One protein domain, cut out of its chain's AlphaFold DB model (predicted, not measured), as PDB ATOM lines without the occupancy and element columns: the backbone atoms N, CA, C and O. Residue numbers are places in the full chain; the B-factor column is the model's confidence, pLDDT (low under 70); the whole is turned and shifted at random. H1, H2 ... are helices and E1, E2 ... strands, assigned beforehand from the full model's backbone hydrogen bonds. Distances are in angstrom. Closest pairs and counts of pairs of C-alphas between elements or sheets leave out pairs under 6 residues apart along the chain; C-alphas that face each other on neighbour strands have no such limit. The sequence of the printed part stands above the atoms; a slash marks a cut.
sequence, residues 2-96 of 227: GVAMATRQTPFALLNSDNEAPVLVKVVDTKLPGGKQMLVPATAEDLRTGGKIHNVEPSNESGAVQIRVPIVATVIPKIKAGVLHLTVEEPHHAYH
ATOM      1  N   GLY A   2     289.628 184.245 275.034       65.44
ATOM      2  CA  GLY A   2     290.989 183.743 275.308       65.44
ATOM      3  C   GLY A   2     291.078 182.316 275.870       65.44
ATOM      4  O   GLY A   2     291.988 181.582 275.504       65.44
ATOM      5  N   VAL A   3     290.104 181.892 276.681       67.81
ATOM      6  CA  VAL A   3     290.076 180.541 277.268       67.81
ATOM      7  C   VAL A   3     289.850 179.457 276.211       67.81
ATOM      8  O   VAL A   3     290.648 178.532 276.137       67.81
ATOM      9  N   ALA A   4     288.825 179.591 275.361       67.75
ATOM     10  CA  ALA A   4     288.518 178.603 274.320       67.75
ATOM     11  C   ALA A   4     289.693 178.426 273.346       67.75
ATOM     12  O   ALA A   4     290.093 177.314 273.020       67.75
ATOM     13  N   MET A   5     290.324 179.534 272.954       68.69
ATOM     14  CA  MET A   5     291.502 179.487 272.093       68.69
ATOM     15  C   MET A   5     292.711 178.828 272.764       68.69
ATOM     16  O   MET A   5     293.397 178.025 272.134       68.69
ATOM     17  N   ALA A   6     292.960 179.126 274.043       70.31
ATOM     18  CA  ALA A   6     294.055 178.522 274.800       70.31
ATOM     19  C   ALA A   6     293.868 177.009 274.988       70.31
ATOM     20  O   ALA A   6     294.837 176.252 274.939       70.31
ATOM     21  N   THR A   7     292.623 176.554 275.143       73.38
ATOM     22  CA  THR A   7     292.278 175.132 275.277       73.38
ATOM     23  C   THR A   7     292.112 174.419 273.937       73.38
ATOM     24  O   THR A   7     291.749 173.245 273.918       73.38
ATOM     25  N   ARG A   8     292.404 175.097 272.815       73.38
ATOM     26  CA  ARG A   8     292.197 174.597 271.444       73.38
ATOM     27  C   ARG A   8     290.752 174.175 271.165       73.38
ATOM     28  O   ARG A   8     290.505 173.359 270.280       73.38
ATOM     29  N   GLN A   9     289.805 174.724 271.914       80.44
ATOM     30  CA  GLN A   9     288.389 174.574 271.634       80.44
ATOM     31  C   GLN A   9     287.970 175.590 270.581       80.44
ATOM     32  O   GLN A   9     288.424 176.735 270.579       80.44
ATOM     33  N   THR A  10     287.082 175.168 269.689       84.94
ATOM     34  CA  THR A  10     286.511 176.040 268.667       84.94
ATOM     35  C   THR A  10     285.596 177.075 269.329       84.94
ATOM     36  O   THR A  10     284.591 176.685 269.922       84.94
ATOM     37  N   PRO A  11     285.905 178.383 269.260       89.12
ATOM     38  CA  PRO A  11     285.004 179.406 269.770       89.12
ATOM     39  C   PRO A  11     283.837 179.604 268.795       89.12
ATOM     40  O   PRO A  11     284.047 179.877 267.611       89.12
ATOM     41  N   PHE A  12     282.610 179.502 269.302       91.06
ATOM     42  CA  PHE A  12     281.395 179.745 268.525       91.06
ATOM     43  C   PHE A  12     280.674 181.003 268.979       91.06
ATOM     44  O   PHE A  12     280.616 181.305 270.169       91.06
ATOM     45  N   ALA A  13     280.080 181.709 268.031       91.44
ATOM     46  CA  ALA A  13     279.201 182.836 268.278       91.44
ATOM     47  C   ALA A  13     277.877 182.635 267.539       91.44
ATOM     48  O   ALA A  13     277.804 181.883 266.566       91.44
ATOM     49  N   LEU A  14     276.837 183.318 267.998       92.12
ATOM     50  CA  LEU A  14     275.573 183.409 267.276       92.12
ATOM     51  C   LEU A  14     275.552 184.704 266.475       92.12
ATOM     52  O   LEU A  14     275.857 185.760 267.014       92.12
ATOM     53  N   LEU A  15     275.222 184.629 265.193       90.38
ATOM     54  CA  LEU A  15     274.946 185.788 264.358       90.38
ATOM     55  C   LEU A  15     273.426 185.974 264.300       90.38
ATOM     56  O   LEU A  15     272.733 185.182 263.662       90.38
ATOM     57  N   ASN A  16     272.924 187.012 264.967       88.56
ATOM     58  CA  ASN A  16     271.492 187.261 265.126       88.56
ATOM     59  C   ASN A  16     271.064 188.425 264.239       88.56
ATOM     60  O   ASN A  16     271.345 189.577 264.564       88.56
ATOM     61  N   SER A  17     270.368 188.131 263.146       79.25
ATOM     62  CA  SER A  17     269.687 189.146 262.338       79.25
ATOM     63  C   SER A  17     268.318 189.474 262.943       79.25
ATOM     64  O   SER A  17     267.681 188.604 263.527       79.25
ATOM     65  N   ASP A  18     267.835 190.707 262.764       73.56
ATOM     66  CA  ASP A  18     266.658 191.250 263.472       73.56
ATOM     67  C   ASP A  18     265.353 190.425 263.348       73.56
ATOM     68  O   ASP A  18     264.472 190.583 264.185       73.56
ATOM     69  N   ASN A  19     265.200 189.562 262.332       65.00
ATOM     70  CA  ASN A  19     263.992 188.747 262.112       65.00
ATOM     71  C   ASN A  19     264.283 187.325 261.586       65.00
ATOM     72  O   ASN A  19     263.408 186.697 260.991       65.00
ATOM     73  N   GLU A  20     265.512 186.828 261.732       76.94
ATOM     74  CA  GLU A  20     265.910 185.518 261.198       76.94
ATOM     75  C   GLU A  20     266.399 184.600 262.317       76.94
ATOM     76  O   GLU A  20     266.848 185.060 263.367       76.94
ATOM     77  N   ALA A  21     266.316 183.290 262.079       81.62
ATOM     78  CA  ALA A  21     266.919 182.308 262.964       81.62
ATOM     79  C   ALA A  21     268.422 182.609 263.141       81.62
ATOM     80  O   ALA A  21     269.110 182.912 262.160       81.62
ATOM     81  N   PRO A  22     268.946 182.531 264.376       85.88
ATOM     82  CA  PRO A  22     270.338 182.847 264.640       85.88
ATOM     83  C   PRO A  22     271.255 181.846 263.932       85.88
ATOM     84  O   PRO A  22     271.056 180.631 263.999       85.88
ATOM     85  N   VAL A  23     272.290 182.355 263.267       89.44
ATOM     86  CA  VAL A  23     273.259 181.522 262.549       89.44
ATOM     87  C   VAL A  23     274.444 181.238 263.454       89.44
ATOM     88  O   VAL A  23     275.136 182.148 263.909       89.44
ATOM     89  N   LEU A  24     274.719 179.959 263.691       90.69
ATOM     90  CA  LEU A  24     275.902 179.553 264.433       90.69
ATOM     91  C   LEU A  24     277.153 179.736 263.568       90.69
ATOM     92  O   LEU A  24     277.280 179.149 262.490       90.69
ATOM     93  N   VAL A  25     278.097 180.533 264.055       92.00
ATOM     94  CA  VAL A  25     279.353 180.830 263.366       92.00
ATOM     95  C   VAL A  25     280.548 180.450 264.232       92.00
ATOM     96  O   VAL A  25     280.578 180.681 265.439       92.00
ATOM     97  N   LYS A  26     281.570 179.871 263.609       91.25
ATOM     98  CA  LYS A  26     282.905 179.722 264.177       91.25
ATOM     99  C   LYS A  26     283.644 181.049 264.082       91.25
ATOM    100  O   LYS A  26     283.720 181.658 263.013       91.25
ATOM    101  N   VAL A  27     284.257 181.444 265.190       88.75
ATOM    102  CA  VAL A  27     285.171 182.578 265.233       88.75
ATOM    103  C   VAL A  27     286.575 182.081 264.902       88.75
ATOM    104  O   VAL A  27     287.119 181.200 265.565       88.75
ATOM    105  N   VAL A  28     287.165 182.621 263.843       86.25
ATOM    106  CA  VAL A  28     288.511 182.263 263.400       86.25
ATOM    107  C   VAL A  28     289.457 183.406 263.746       86.25
ATOM    108  O   VAL A  28     289.303 184.527 263.247       86.25
ATOM    109  N   ASP A  29     290.460 183.101 264.576       79.62
ATOM    110  CA  ASP A  29     291.620 183.974 264.782       79.62
ATOM    111  C   ASP A  29     292.463 183.960 263.513       79.62
ATOM    112  O   ASP A  29     293.351 183.135 263.293       79.62
ATOM    113  N   THR A  30     292.103 184.873 262.632       73.88
ATOM    114  CA  THR A  30     292.921 185.261 261.504       73.88
ATOM    115  C   THR A  30     293.811 186.393 262.001       73.88
ATOM    116  O   THR A  30     293.355 187.263 262.737       73.88
ATOM    117  N   LYS A  31     295.095 186.406 261.623       77.56
ATOM    118  CA  LYS A  31     296.018 187.508 261.954       77.56
ATOM    119  C   LYS A  31     295.710 188.751 261.112       77.56
ATOM    120  O   LYS A  31     296.581 189.287 260.434       77.56
ATOM    121  N   LEU A  32     294.447 189.167 261.115       72.88
ATOM    122  CA  LEU A  32     293.982 190.357 260.433       72.88
ATOM    123  C   LEU A  32     294.466 191.597 261.193       72.88
ATOM    124  O   LEU A  32     294.489 191.613 262.431       72.88
ATOM    125  N   PRO A  33     294.842 192.657 260.465       70.75
ATOM    126  CA  PRO A  33     295.272 193.902 261.077       70.75
ATOM    127  C   PRO A  33     294.160 194.489 261.958       70.75
ATOM    128  O   PRO A  33     292.973 194.422 261.634       70.75
ATOM    129  N   GLY A  34     294.557 195.067 263.092       74.69
ATOM    130  CA  GLY A  34     293.628 195.678 264.047       74.69
ATOM    131  C   GLY A  34     292.892 194.690 264.958       74.69
ATOM    132  O   GLY A  34     291.865 195.055 265.519       74.69
ATOM    133  N   GLY A  35     293.378 193.449 265.095       73.75
ATOM    134  CA  GLY A  35     292.787 192.455 266.004       73.75
ATOM    135  C   GLY A  35     291.397 191.980 265.576       73.75
ATOM    136  O   GLY A  35     290.630 191.477 266.399       73.75
ATOM    137  N   LYS A  36     291.061 192.171 264.295       76.44
ATOM    138  CA  LYS A  36     289.797 191.724 263.711       76.44
ATOM    139  C   LYS A  36     289.769 190.203 263.623       76.44
ATOM    140  O   LYS A  36     290.801 189.553 263.498       76.44
ATOM    141  N   GLN A  37     288.566 189.649 263.669       81.62
ATOM    142  CA  GLN A  37     288.333 188.212 263.605       81.62
ATOM    143  C   GLN A  37     287.372 187.906 262.469       81.62
ATOM    144  O   GLN A  37     286.550 188.745 262.090       81.62
ATOM    145  N   MET A  38     287.484 186.696 261.933       83.81
ATOM    146  CA  MET A  38     286.637 186.235 260.844       83.81
ATOM    147  C   MET A  38     285.532 185.342 261.402       83.81
ATOM    148  O   MET A  38     285.796 184.470 262.227       83.81
ATOM    149  N   LEU A  39     284.301 185.555 260.942       87.56
ATOM    150  CA  LEU A  39     283.160 184.702 261.260       87.56
ATOM    151  C   LEU A  39     282.901 183.774 260.078       87.56
ATOM    152  O   LEU A  39     282.765 184.237 258.946       87.56
ATOM    153  N   VAL A  40     282.846 182.474 260.345       90.38
ATOM    154  CA  VAL A  40     282.608 181.436 259.335       90.38
ATOM    155  C   VAL A  40     281.403 180.606 259.770       90.38
ATOM    156  O   VAL A  40     281.373 180.212 260.932       90.38
ATOM    157  N   PRO A  41     280.427 180.305 258.896       90.12
ATOM    158  CA  PRO A  41     279.326 179.406 259.234       90.12
ATOM    159  C   PRO A  41     279.845 178.088 259.813       90.12
ATOM    160  O   PRO A  41     280.772 177.485 259.267       90.12
ATOM    161  N   ALA A  42     279.279 177.663 260.940       89.69
ATOM    162  CA  ALA A  42     279.700 176.432 261.589       89.69
ATOM    163  C   ALA A  42     279.288 175.218 260.747       89.69
ATOM    164  O   ALA A  42     278.144 175.100 260.306       89.69
ATOM    165  N   THR A  43     280.220 174.291 260.541       89.19
ATOM    166  CA  THR A  43     279.949 173.023 259.859       89.19
ATOM    167  C   THR A  43     279.603 171.929 260.863       89.19
ATOM    168  O   THR A  43     279.977 172.001 262.032       89.19
ATOM    169  N   ALA A  44     278.959 170.850 260.409       85.38
ATOM    170  CA  ALA A  44     278.687 169.693 261.263       85.38
ATOM    171  C   ALA A  44     279.965 169.085 261.877       85.38
ATOM    172  O   ALA A  44     279.906 168.492 262.950       85.38
ATOM    173  N   GLU A  45     281.118 169.216 261.215       86.25
ATOM    174  CA  GLU A  45     282.408 168.804 261.773       86.25
ATOM    175  C   GLU A  45     282.825 169.675 262.954       86.25
ATOM    176  O   GLU A  45     283.153 169.134 264.009       86.25
ATOM    177  N   ASP A  46     282.705 170.998 262.817       87.00
ATOM    178  CA  ASP A  46     283.001 171.926 263.907       87.00
ATOM    179  C   ASP A  46     282.145 171.609 265.147       87.00
ATOM    180  O   ASP A  46     282.658 171.597 266.267       87.00
ATOM    181  N   LEU A  47     280.860 171.283 264.956       86.44
ATOM    182  CA  LEU A  47     279.936 170.941 266.046       86.44
ATOM    183  C   LEU A  47     280.288 169.628 266.745       86.44
ATOM    184  O   LEU A  47     280.129 169.526 267.958       86.44
ATOM    185  N   ARG A  48     280.790 168.625 266.013       83.25
ATOM    186  CA  ARG A  48     281.230 167.358 266.621       83.25
ATOM    187  C   ARG A  48     282.467 167.541 267.494       83.25
ATOM    188  O   ARG A  48     282.607 166.840 268.489       83.25
ATOM    189  N   THR A  49     283.367 168.445 267.116       82.25
ATOM    190  CA  THR A  49     284.623 168.672 267.844       82.25
ATOM    191  C   THR A  49     284.467 169.680 268.979       82.25
ATOM    192  O   THR A  49     285.110 169.540 270.016       82.25
ATOM    193  N   GLY A  50     283.644 170.711 268.785       78.50
ATOM    194  CA  GLY A  50     283.480 171.799 269.747       78.50
ATOM    195  C   GLY A  50     282.183 171.757 270.558       78.50
ATOM    196  O   GLY A  50     282.035 172.534 271.496       78.50
ATOM    197  N   GLY A  51     281.256 170.860 270.221       76.56
ATOM    198  CA  GLY A  51     280.017 170.634 270.956       76.56
ATOM    199  C   GLY A  51     280.045 169.359 271.800       76.56
ATOM    200  O   GLY A  51     280.787 168.414 271.542       76.56
ATOM    201  N   LYS A  52     279.194 169.321 272.824       76.75
ATOM    202  CA  LYS A  52     278.914 168.136 273.632       76.75
ATOM    203  C   LYS A  52     277.702 167.416 273.049       76.75
ATOM    204  O   LYS A  52     276.592 167.948 273.063       76.75
ATOM    205  N   ILE A  53     277.922 166.209 272.538       74.38
ATOM    206  CA  ILE A  53     276.862 165.352 272.005       74.38
ATOM    207  C   ILE A  53     276.067 164.773 273.176       74.38
ATOM    208  O   ILE A  53     276.642 164.171 274.084       74.38
ATOM    209  N   HIS A  54     274.751 164.959 273.153       66.50
ATOM    210  CA  HIS A  54     273.826 164.253 274.026       66.50
ATOM    211  C   HIS A  54     273.038 163.268 273.161       66.50
ATOM    212  O   HIS A  54     272.321 163.669 272.246       66.50
ATOM    213  N   ASN A  55     273.192 161.971 273.433       60.25
ATOM    214  CA  ASN A  55     272.323 160.967 272.834       60.25
ATOM    215  C   ASN A  55     270.947 161.115 273.477       60.25
ATOM    216  O   ASN A  55     270.763 160.766 274.642       60.25
ATOM    217  N   VAL A  56     270.003 161.666 272.725       59.59
ATOM    218  CA  VAL A  56     268.589 161.527 273.051       59.59
ATOM    219  C   VAL A  56     268.217 160.106 272.632       59.59
ATOM    220  O   VAL A  56     268.441 159.724 271.484       59.59
ATOM    221  N   GLU A  57     267.766 159.291 273.585       52.84
ATOM    222  CA  GLU A  57     267.278 157.933 273.316       52.84
ATOM    223  C   GLU A  57     266.245 157.986 272.172       52.84
ATOM    224  O   GLU A  57     265.356 158.841 272.200       52.84
ATOM    225  N   PRO A  58     266.357 157.127 271.143       51.22
ATOM    226  CA  PRO A  58     265.552 157.231 269.933       51.22
ATOM    227  C   PRO A  58     264.113 156.770 270.199       51.22
ATOM    228  O   PRO A  58     263.733 155.642 269.883       51.22
ATOM    229  N   SER A  59     263.278 157.640 270.762       53.22
ATOM    230  CA  SER A  59     261.832 157.444 270.739       53.22
ATOM    231  C   SER A  59     261.309 157.838 269.357       53.22
ATOM    232  O   SER A  59     261.013 158.999 269.099       53.22
ATOM    233  N   ASN A  60     261.183 156.832 268.493       52.25
ATOM    234  CA  ASN A  60     260.463 156.847 267.218       52.25
ATOM    235  C   ASN A  60     261.141 157.618 266.059       52.25
ATOM    236  O   ASN A  60     261.136 158.838 265.967       52.25
ATOM    237  N   GLU A  61     261.694 156.826 265.133       57.03
ATOM    238  CA  GLU A  61     261.879 157.049 263.684       57.03
ATOM    239  C   GLU A  61     262.605 158.291 263.123       57.03
ATOM    240  O   GLU A  61     262.842 158.333 261.916       57.03
ATOM    241  N   SER A  62     263.102 159.222 263.940       57.69
ATOM    242  CA  SER A  62     264.006 160.284 263.472       57.69
ATOM    243  C   SER A  62     265.307 160.273 264.274       57.69
ATOM    244  O   SER A  62     265.342 160.661 265.437       57.69
ATOM    245  N   GLY A  63     266.391 159.776 263.668       59.75
ATOM    246  CA  GLY A  63     267.723 159.650 264.280       59.75
ATOM    247  C   GLY A  63     268.454 160.985 264.464       59.75
ATOM    248  O   GLY A  63     269.601 161.123 264.039       59.75
ATOM    249  N   ALA A  64     267.788 161.986 265.035       62.22
ATOM    250  CA  ALA A  64     268.368 163.294 265.293       62.22
ATOM    251  C   ALA A  64     269.297 163.238 266.517       62.22
ATOM    252  O   ALA A  64     268.948 162.706 267.568       62.22
ATOM    253  N   VAL A  65     270.496 163.802 266.372       69.31
ATOM    254  CA  VAL A  65     271.475 163.926 267.456       69.31
ATOM    255  C   VAL A  65     271.436 165.357 267.973       69.31
ATOM    256  O   VAL A  65     271.638 166.296 267.203       69.31
ATOM    257  N   GLN A  66     271.218 165.532 269.276       79.94
ATOM    258  CA  GLN A  66     271.263 166.848 269.903       79.94
ATOM    259  C   GLN A  66     272.709 167.195 270.280       79.94
ATOM    260  O   GLN A  66     273.377 166.466 271.020       79.94
ATOM    261  N   ILE A  67     273.211 168.326 269.781       82.56
ATOM    262  CA  ILE A  67     274.566 168.811 270.075       82.56
ATOM    263  C   ILE A  67     274.465 170.123 270.846       82.56
ATOM    264  O   ILE A  67     273.868 171.087 270.374       82.56
ATOM    265  N   ARG A  68     275.082 170.175 272.028       83.94
ATOM    266  CA  ARG A  68     275.191 171.401 272.825       83.94
ATOM    267  C   ARG A  68     276.494 172.110 272.527       83.94
ATOM    268  O   ARG A  68     277.556 171.521 272.694       83.94
ATOM    269  N   VAL A  69     276.423 173.376 272.142       86.12
ATOM    270  CA  VAL A  69     277.600 174.157 271.755       86.12
ATOM    271  C   VAL A  69     277.783 175.328 272.720       86.12
ATOM    272  O   VAL A  69     276.833 176.083 272.924       86.12
ATOM    273  N   PRO A  70     278.972 175.504 273.325       84.31
ATOM    274  CA  PRO A  70     279.253 176.671 274.146       84.31
ATOM    275  C   PRO A  70     279.382 177.917 273.261       84.31
ATOM    276  O   PRO A  70     280.264 178.002 272.404       84.31
ATOM    277  N   ILE A  71     278.507 178.893 273.490       89.06
ATOM    278  CA  ILE A  71     278.505 180.170 272.776       89.06
ATOM    279  C   ILE A  71     279.327 181.189 273.561       89.06
ATOM    280  O   ILE A  71     279.108 181.388 274.754       89.06
ATOM    281  N   VAL A  72     280.279 181.842 272.894       88.75
ATOM    282  CA  VAL A  72     281.176 182.830 273.512       88.75
ATOM    283  C   VAL A  72     280.745 184.276 273.282       88.75
ATOM    284  O   VAL A  72     281.279 185.161 273.948       88.75
ATOM    285  N   ALA A  73     279.842 184.523 272.332       89.06
ATOM    286  CA  ALA A  73     279.343 185.849 271.984       89.06
ATOM    287  C   ALA A  73     278.091 185.767 271.103       89.06
ATOM    288  O   ALA A  73     277.897 184.788 270.377       89.06
ATOM    289  N   THR A  74     277.320 186.849 271.092       90.06
ATOM    290  CA  THR A  74     276.284 187.100 270.087       90.06
ATOM    291  C   THR A  74     276.696 188.308 269.251       90.06
ATOM    292  O   THR A  74     277.120 189.331 269.779       90.06
ATOM    293  N   VAL A  75     276.614 188.195 267.933       89.50
ATOM    294  CA  VAL A  75     276.957 189.240 266.972       89.50
ATOM    295  C   VAL A  75     275.670 189.711 266.320       89.50
ATOM    296  O   VAL A  75     274.953 188.924 265.710       89.50
ATOM    297  N   ILE A  76     275.391 191.004 266.431       89.56
ATOM    298  CA  ILE A  76     274.188 191.628 265.884       89.56
ATOM    299  C   ILE A  76     274.623 192.574 264.757       89.56
ATOM    300  O   ILE A  76     275.271 193.593 265.035       89.56
ATOM    301  N   PRO A  77     274.321 192.256 263.487       85.31
ATOM    302  CA  PRO A  77     274.534 193.157 262.374       85.31
ATOM    303  C   PRO A  77     273.456 194.247 262.363       85.31
ATOM    304  O   PRO A  77     272.268 193.972 262.463       85.31
ATOM    305  N   LYS A  78     273.873 195.503 262.213       83.75
ATOM    306  CA  LYS A  78     273.005 196.679 262.113       83.75
ATOM    307  C   LYS A  78     273.452 197.527 260.940       83.75
ATOM    308  O   LYS A  78     274.601 197.950 260.893       83.75
ATOM    309  N   ILE A  79     272.552 197.841 260.018       81.62
ATOM    310  CA  ILE A  79     272.856 198.784 258.938       81.62
ATOM    311  C   ILE A  79     272.509 200.189 259.432       81.62
ATOM    312  O   ILE A  79     271.355 200.479 259.740       81.62
ATOM    313  N   LYS A  80     273.504 201.075 259.526       84.00
ATOM    314  CA  LYS A  80     273.307 202.492 259.863       84.00
ATOM    315  C   LYS A  80     273.847 203.340 258.726       84.00
ATOM    316  O   LYS A  80     275.003 203.197 258.352       84.00
ATOM    317  N   ALA A  81     273.004 204.206 258.165       85.44
ATOM    318  CA  ALA A  81     273.370 205.066 257.035       85.44
ATOM    319  C   ALA A  81     273.998 204.301 255.844       85.44
ATOM    320  O   ALA A  81     274.929 204.784 255.210       85.44
ATOM    321  N   GLY A  82     273.510 203.086 255.558       79.75
ATOM    322  CA  GLY A  82     274.033 202.224 254.488       79.75
ATOM    323  C   GLY A  82     275.324 201.472 254.833       79.75
ATOM    324  O   GLY A  82     275.763 200.641 254.047       79.75
ATOM    325  N   VAL A  83     275.906 201.709 256.011       77.56
ATOM    326  CA  VAL A  83     277.110 201.024 256.491       77.56
ATOM    327  C   VAL A  83     276.723 199.886 257.430       77.56
ATOM    328  O   VAL A  83     275.919 200.067 258.348       77.56
ATOM    329  N   LEU A  84     277.307 198.707 257.217       77.31
ATOM    330  CA  LEU A  84     277.157 197.567 258.115       77.31
ATOM    331  C   LEU A  84     277.991 197.780 259.386       77.31
ATOM    332  O   LEU A  84     279.216 197.862 259.342       77.31
ATOM    333  N   HIS A  85     277.321 197.809 260.529       80.12
ATOM    334  CA  HIS A  85     277.924 197.814 261.853       80.12
ATOM    335  C   HIS A  85     277.655 196.485 262.545       80.12
ATOM    336  O   HIS A  85     276.507 196.078 262.679       80.12
ATOM    337  N   LEU A  86     278.701 195.828 263.034       84.12
ATOM    338  CA  LEU A  86     278.568 194.630 263.858       84.12
ATOM    339  C   LEU A  86     278.723 195.028 265.324       84.12
ATOM    340  O   LEU A  86     279.737 195.617 265.700       84.12
ATOM    341  N   THR A  87     277.727 194.722 266.152       86.62
ATOM    342  CA  THR A  87     277.823 194.869 267.609       86.62
ATOM    343  C   THR A  87     277.960 193.500 268.252       86.62
ATOM    344  O   THR A  87     277.196 192.598 267.921       86.62
ATOM    345  N   VAL A  88     278.933 193.351 269.149       87.31
ATOM    346  CA  VAL A  88     279.162 192.114 269.900       87.31
ATOM    347  C   VAL A  88     278.542 192.270 271.282       87.31
ATOM    348  O   VAL A  88     278.866 193.215 271.999       87.31
ATOM    349  N   GLU A  89     277.653 191.354 271.627       87.50
ATOM    350  CA  GLU A  89     276.991 191.251 272.920       87.50
ATOM    351  C   GLU A  89     277.514 190.022 273.667       87.50
ATOM    352  O   GLU A  89     277.884 189.006 273.061       87.50
ATOM    353  N   GLU A  90     277.572 190.120 274.995       83.25
ATOM    354  CA  GLU A  90     277.891 188.967 275.826       83.25
ATOM    355  C   GLU A  90     276.791 187.907 275.693       83.25
ATOM    356  O   GLU A  90     275.610 188.245 275.599       83.25
ATOM    357  N   PRO A  91     277.146 186.611 275.689       72.69
ATOM    358  CA  PRO A  91     276.141 185.563 275.704       72.69
ATOM    359  C   PRO A  91     275.359 185.684 277.022       72.69
ATOM    360  O   PRO A  91     275.893 185.426 278.102       72.69
ATOM    361  N   HIS A  92     274.110 186.154 276.951       59.91
ATOM    362  CA  HIS A  92     273.278 186.371 278.131       59.91
ATOM    363  C   HIS A  92     273.156 185.060 278.924       59.91
ATOM    364  O   HIS A  92     272.832 184.009 278.374       59.91
ATOM    365  N   HIS A  93     273.375 185.118 280.240       47.81
ATOM    366  CA  HIS A  93     273.379 183.952 281.139       47.81
ATOM    367  C   HIS A  93     272.007 183.252 281.276       47.81
ATOM    368  O   HIS A  93     271.881 182.283 282.023       47.81
ATOM    369  N   ALA A  94     270.980 183.708 280.550       47.50
ATOM    370  CA  ALA A  94     269.629 183.148 280.567       47.50
ATOM    371  C   ALA A  94     269.577 181.656 280.166       47.50
ATOM    372  O   ALA A  94     268.615 180.971 280.496       47.50
ATOM    373  N   TYR A  95     270.625 181.127 279.528       47.81
ATOM    374  CA  TYR A  95     270.699 179.729 279.091       47.81
ATOM    375  C   TYR A  95     271.258 178.744 280.138       47.81
ATOM    376  O   TYR A  95     271.340 177.548 279.857       47.81
ATOM    377  N   HIS A  96     271.656 179.197 281.335       40.56
ATOM    378  CA  HIS A  96     272.342 178.334 282.312       40.56
ATOM    379  C   HIS A  96     271.437 177.657 283.360       40.56
ATOM    380  O   HIS A  96     271.885 176.701 283.988       40.56
TER     381      HIS A  96
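This is residues 2 to 96 of the 227 residues of an uncharacterized protein of Leptidea sinapis (UniProt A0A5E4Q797). A strongly twisted five-stranded sheet, curled like part of a barrel, makes the body; a separate small hairpin, E4 and E5, lies toward one end of the longest axis, with the short helix H2 between them. Toward the other end the tip of the long hairpin E6 and E7, residues 79 to 84, stands free. The printed part has 95 residues with two named helices and seven named strands, in the order H1 E1 E2 E3 H2 E4 E5 E6 E7; the class is mixed. The large sheet, order E3 E2 E1 E6 E7, is mixed too; the whole is loose, radius of gyration of the C-alphas 15.6 A, spanning 51 by 34 by 24 A.

Start at H1, residues 2 to 6, which only grazes the large sheet. Go on to E1, residues 12 to 15, E2, residues 23 to 28, and E3, residues 38 to 41: a meander, each strand the antiparallel neighbour of the one before, with N 13 and O 25 at 2.8 A and N 26 and O 40 at 2.7 A, within hydrogen-bond range. H2, residues 44 to 50, only grazes this sheet; its closest C-alpha to E2 is Asp 46, 7.8 A from that of Lys 26. E4, residues 52 to 54, and E5, residues 66 to 68, form an antiparallel hairpin, N 52 and O 68 2.7 A apart. E5 runs on into E6, residues 71 to 80, at 85 degrees. E6 is parallel to E1, N 75 and O 14 2.7 A apart, and forms a hairpin with E7, residues 83 to 89, N 78 and O 85 2.7 A apart. In H1 and H2 every O i to N i+4 pair is within hydrogen-bond range.

Find C-alpha 2 at (290.989, 183.743, 275.308), where H1 begins. E2 runs 15.3 A, E6 26.3 A, and E7 19.1 A to C-alpha 89 at (276.991, 191.251, 272.920).

The C-alphas farthest apart, of Pro 33 and Asn 60, are 51.2 A apart. The printed part has no cut; the E4 to E5 link is long. Confidence is under 70 at residues 2 to 5, 19, 54 to 65 and 92 to 96.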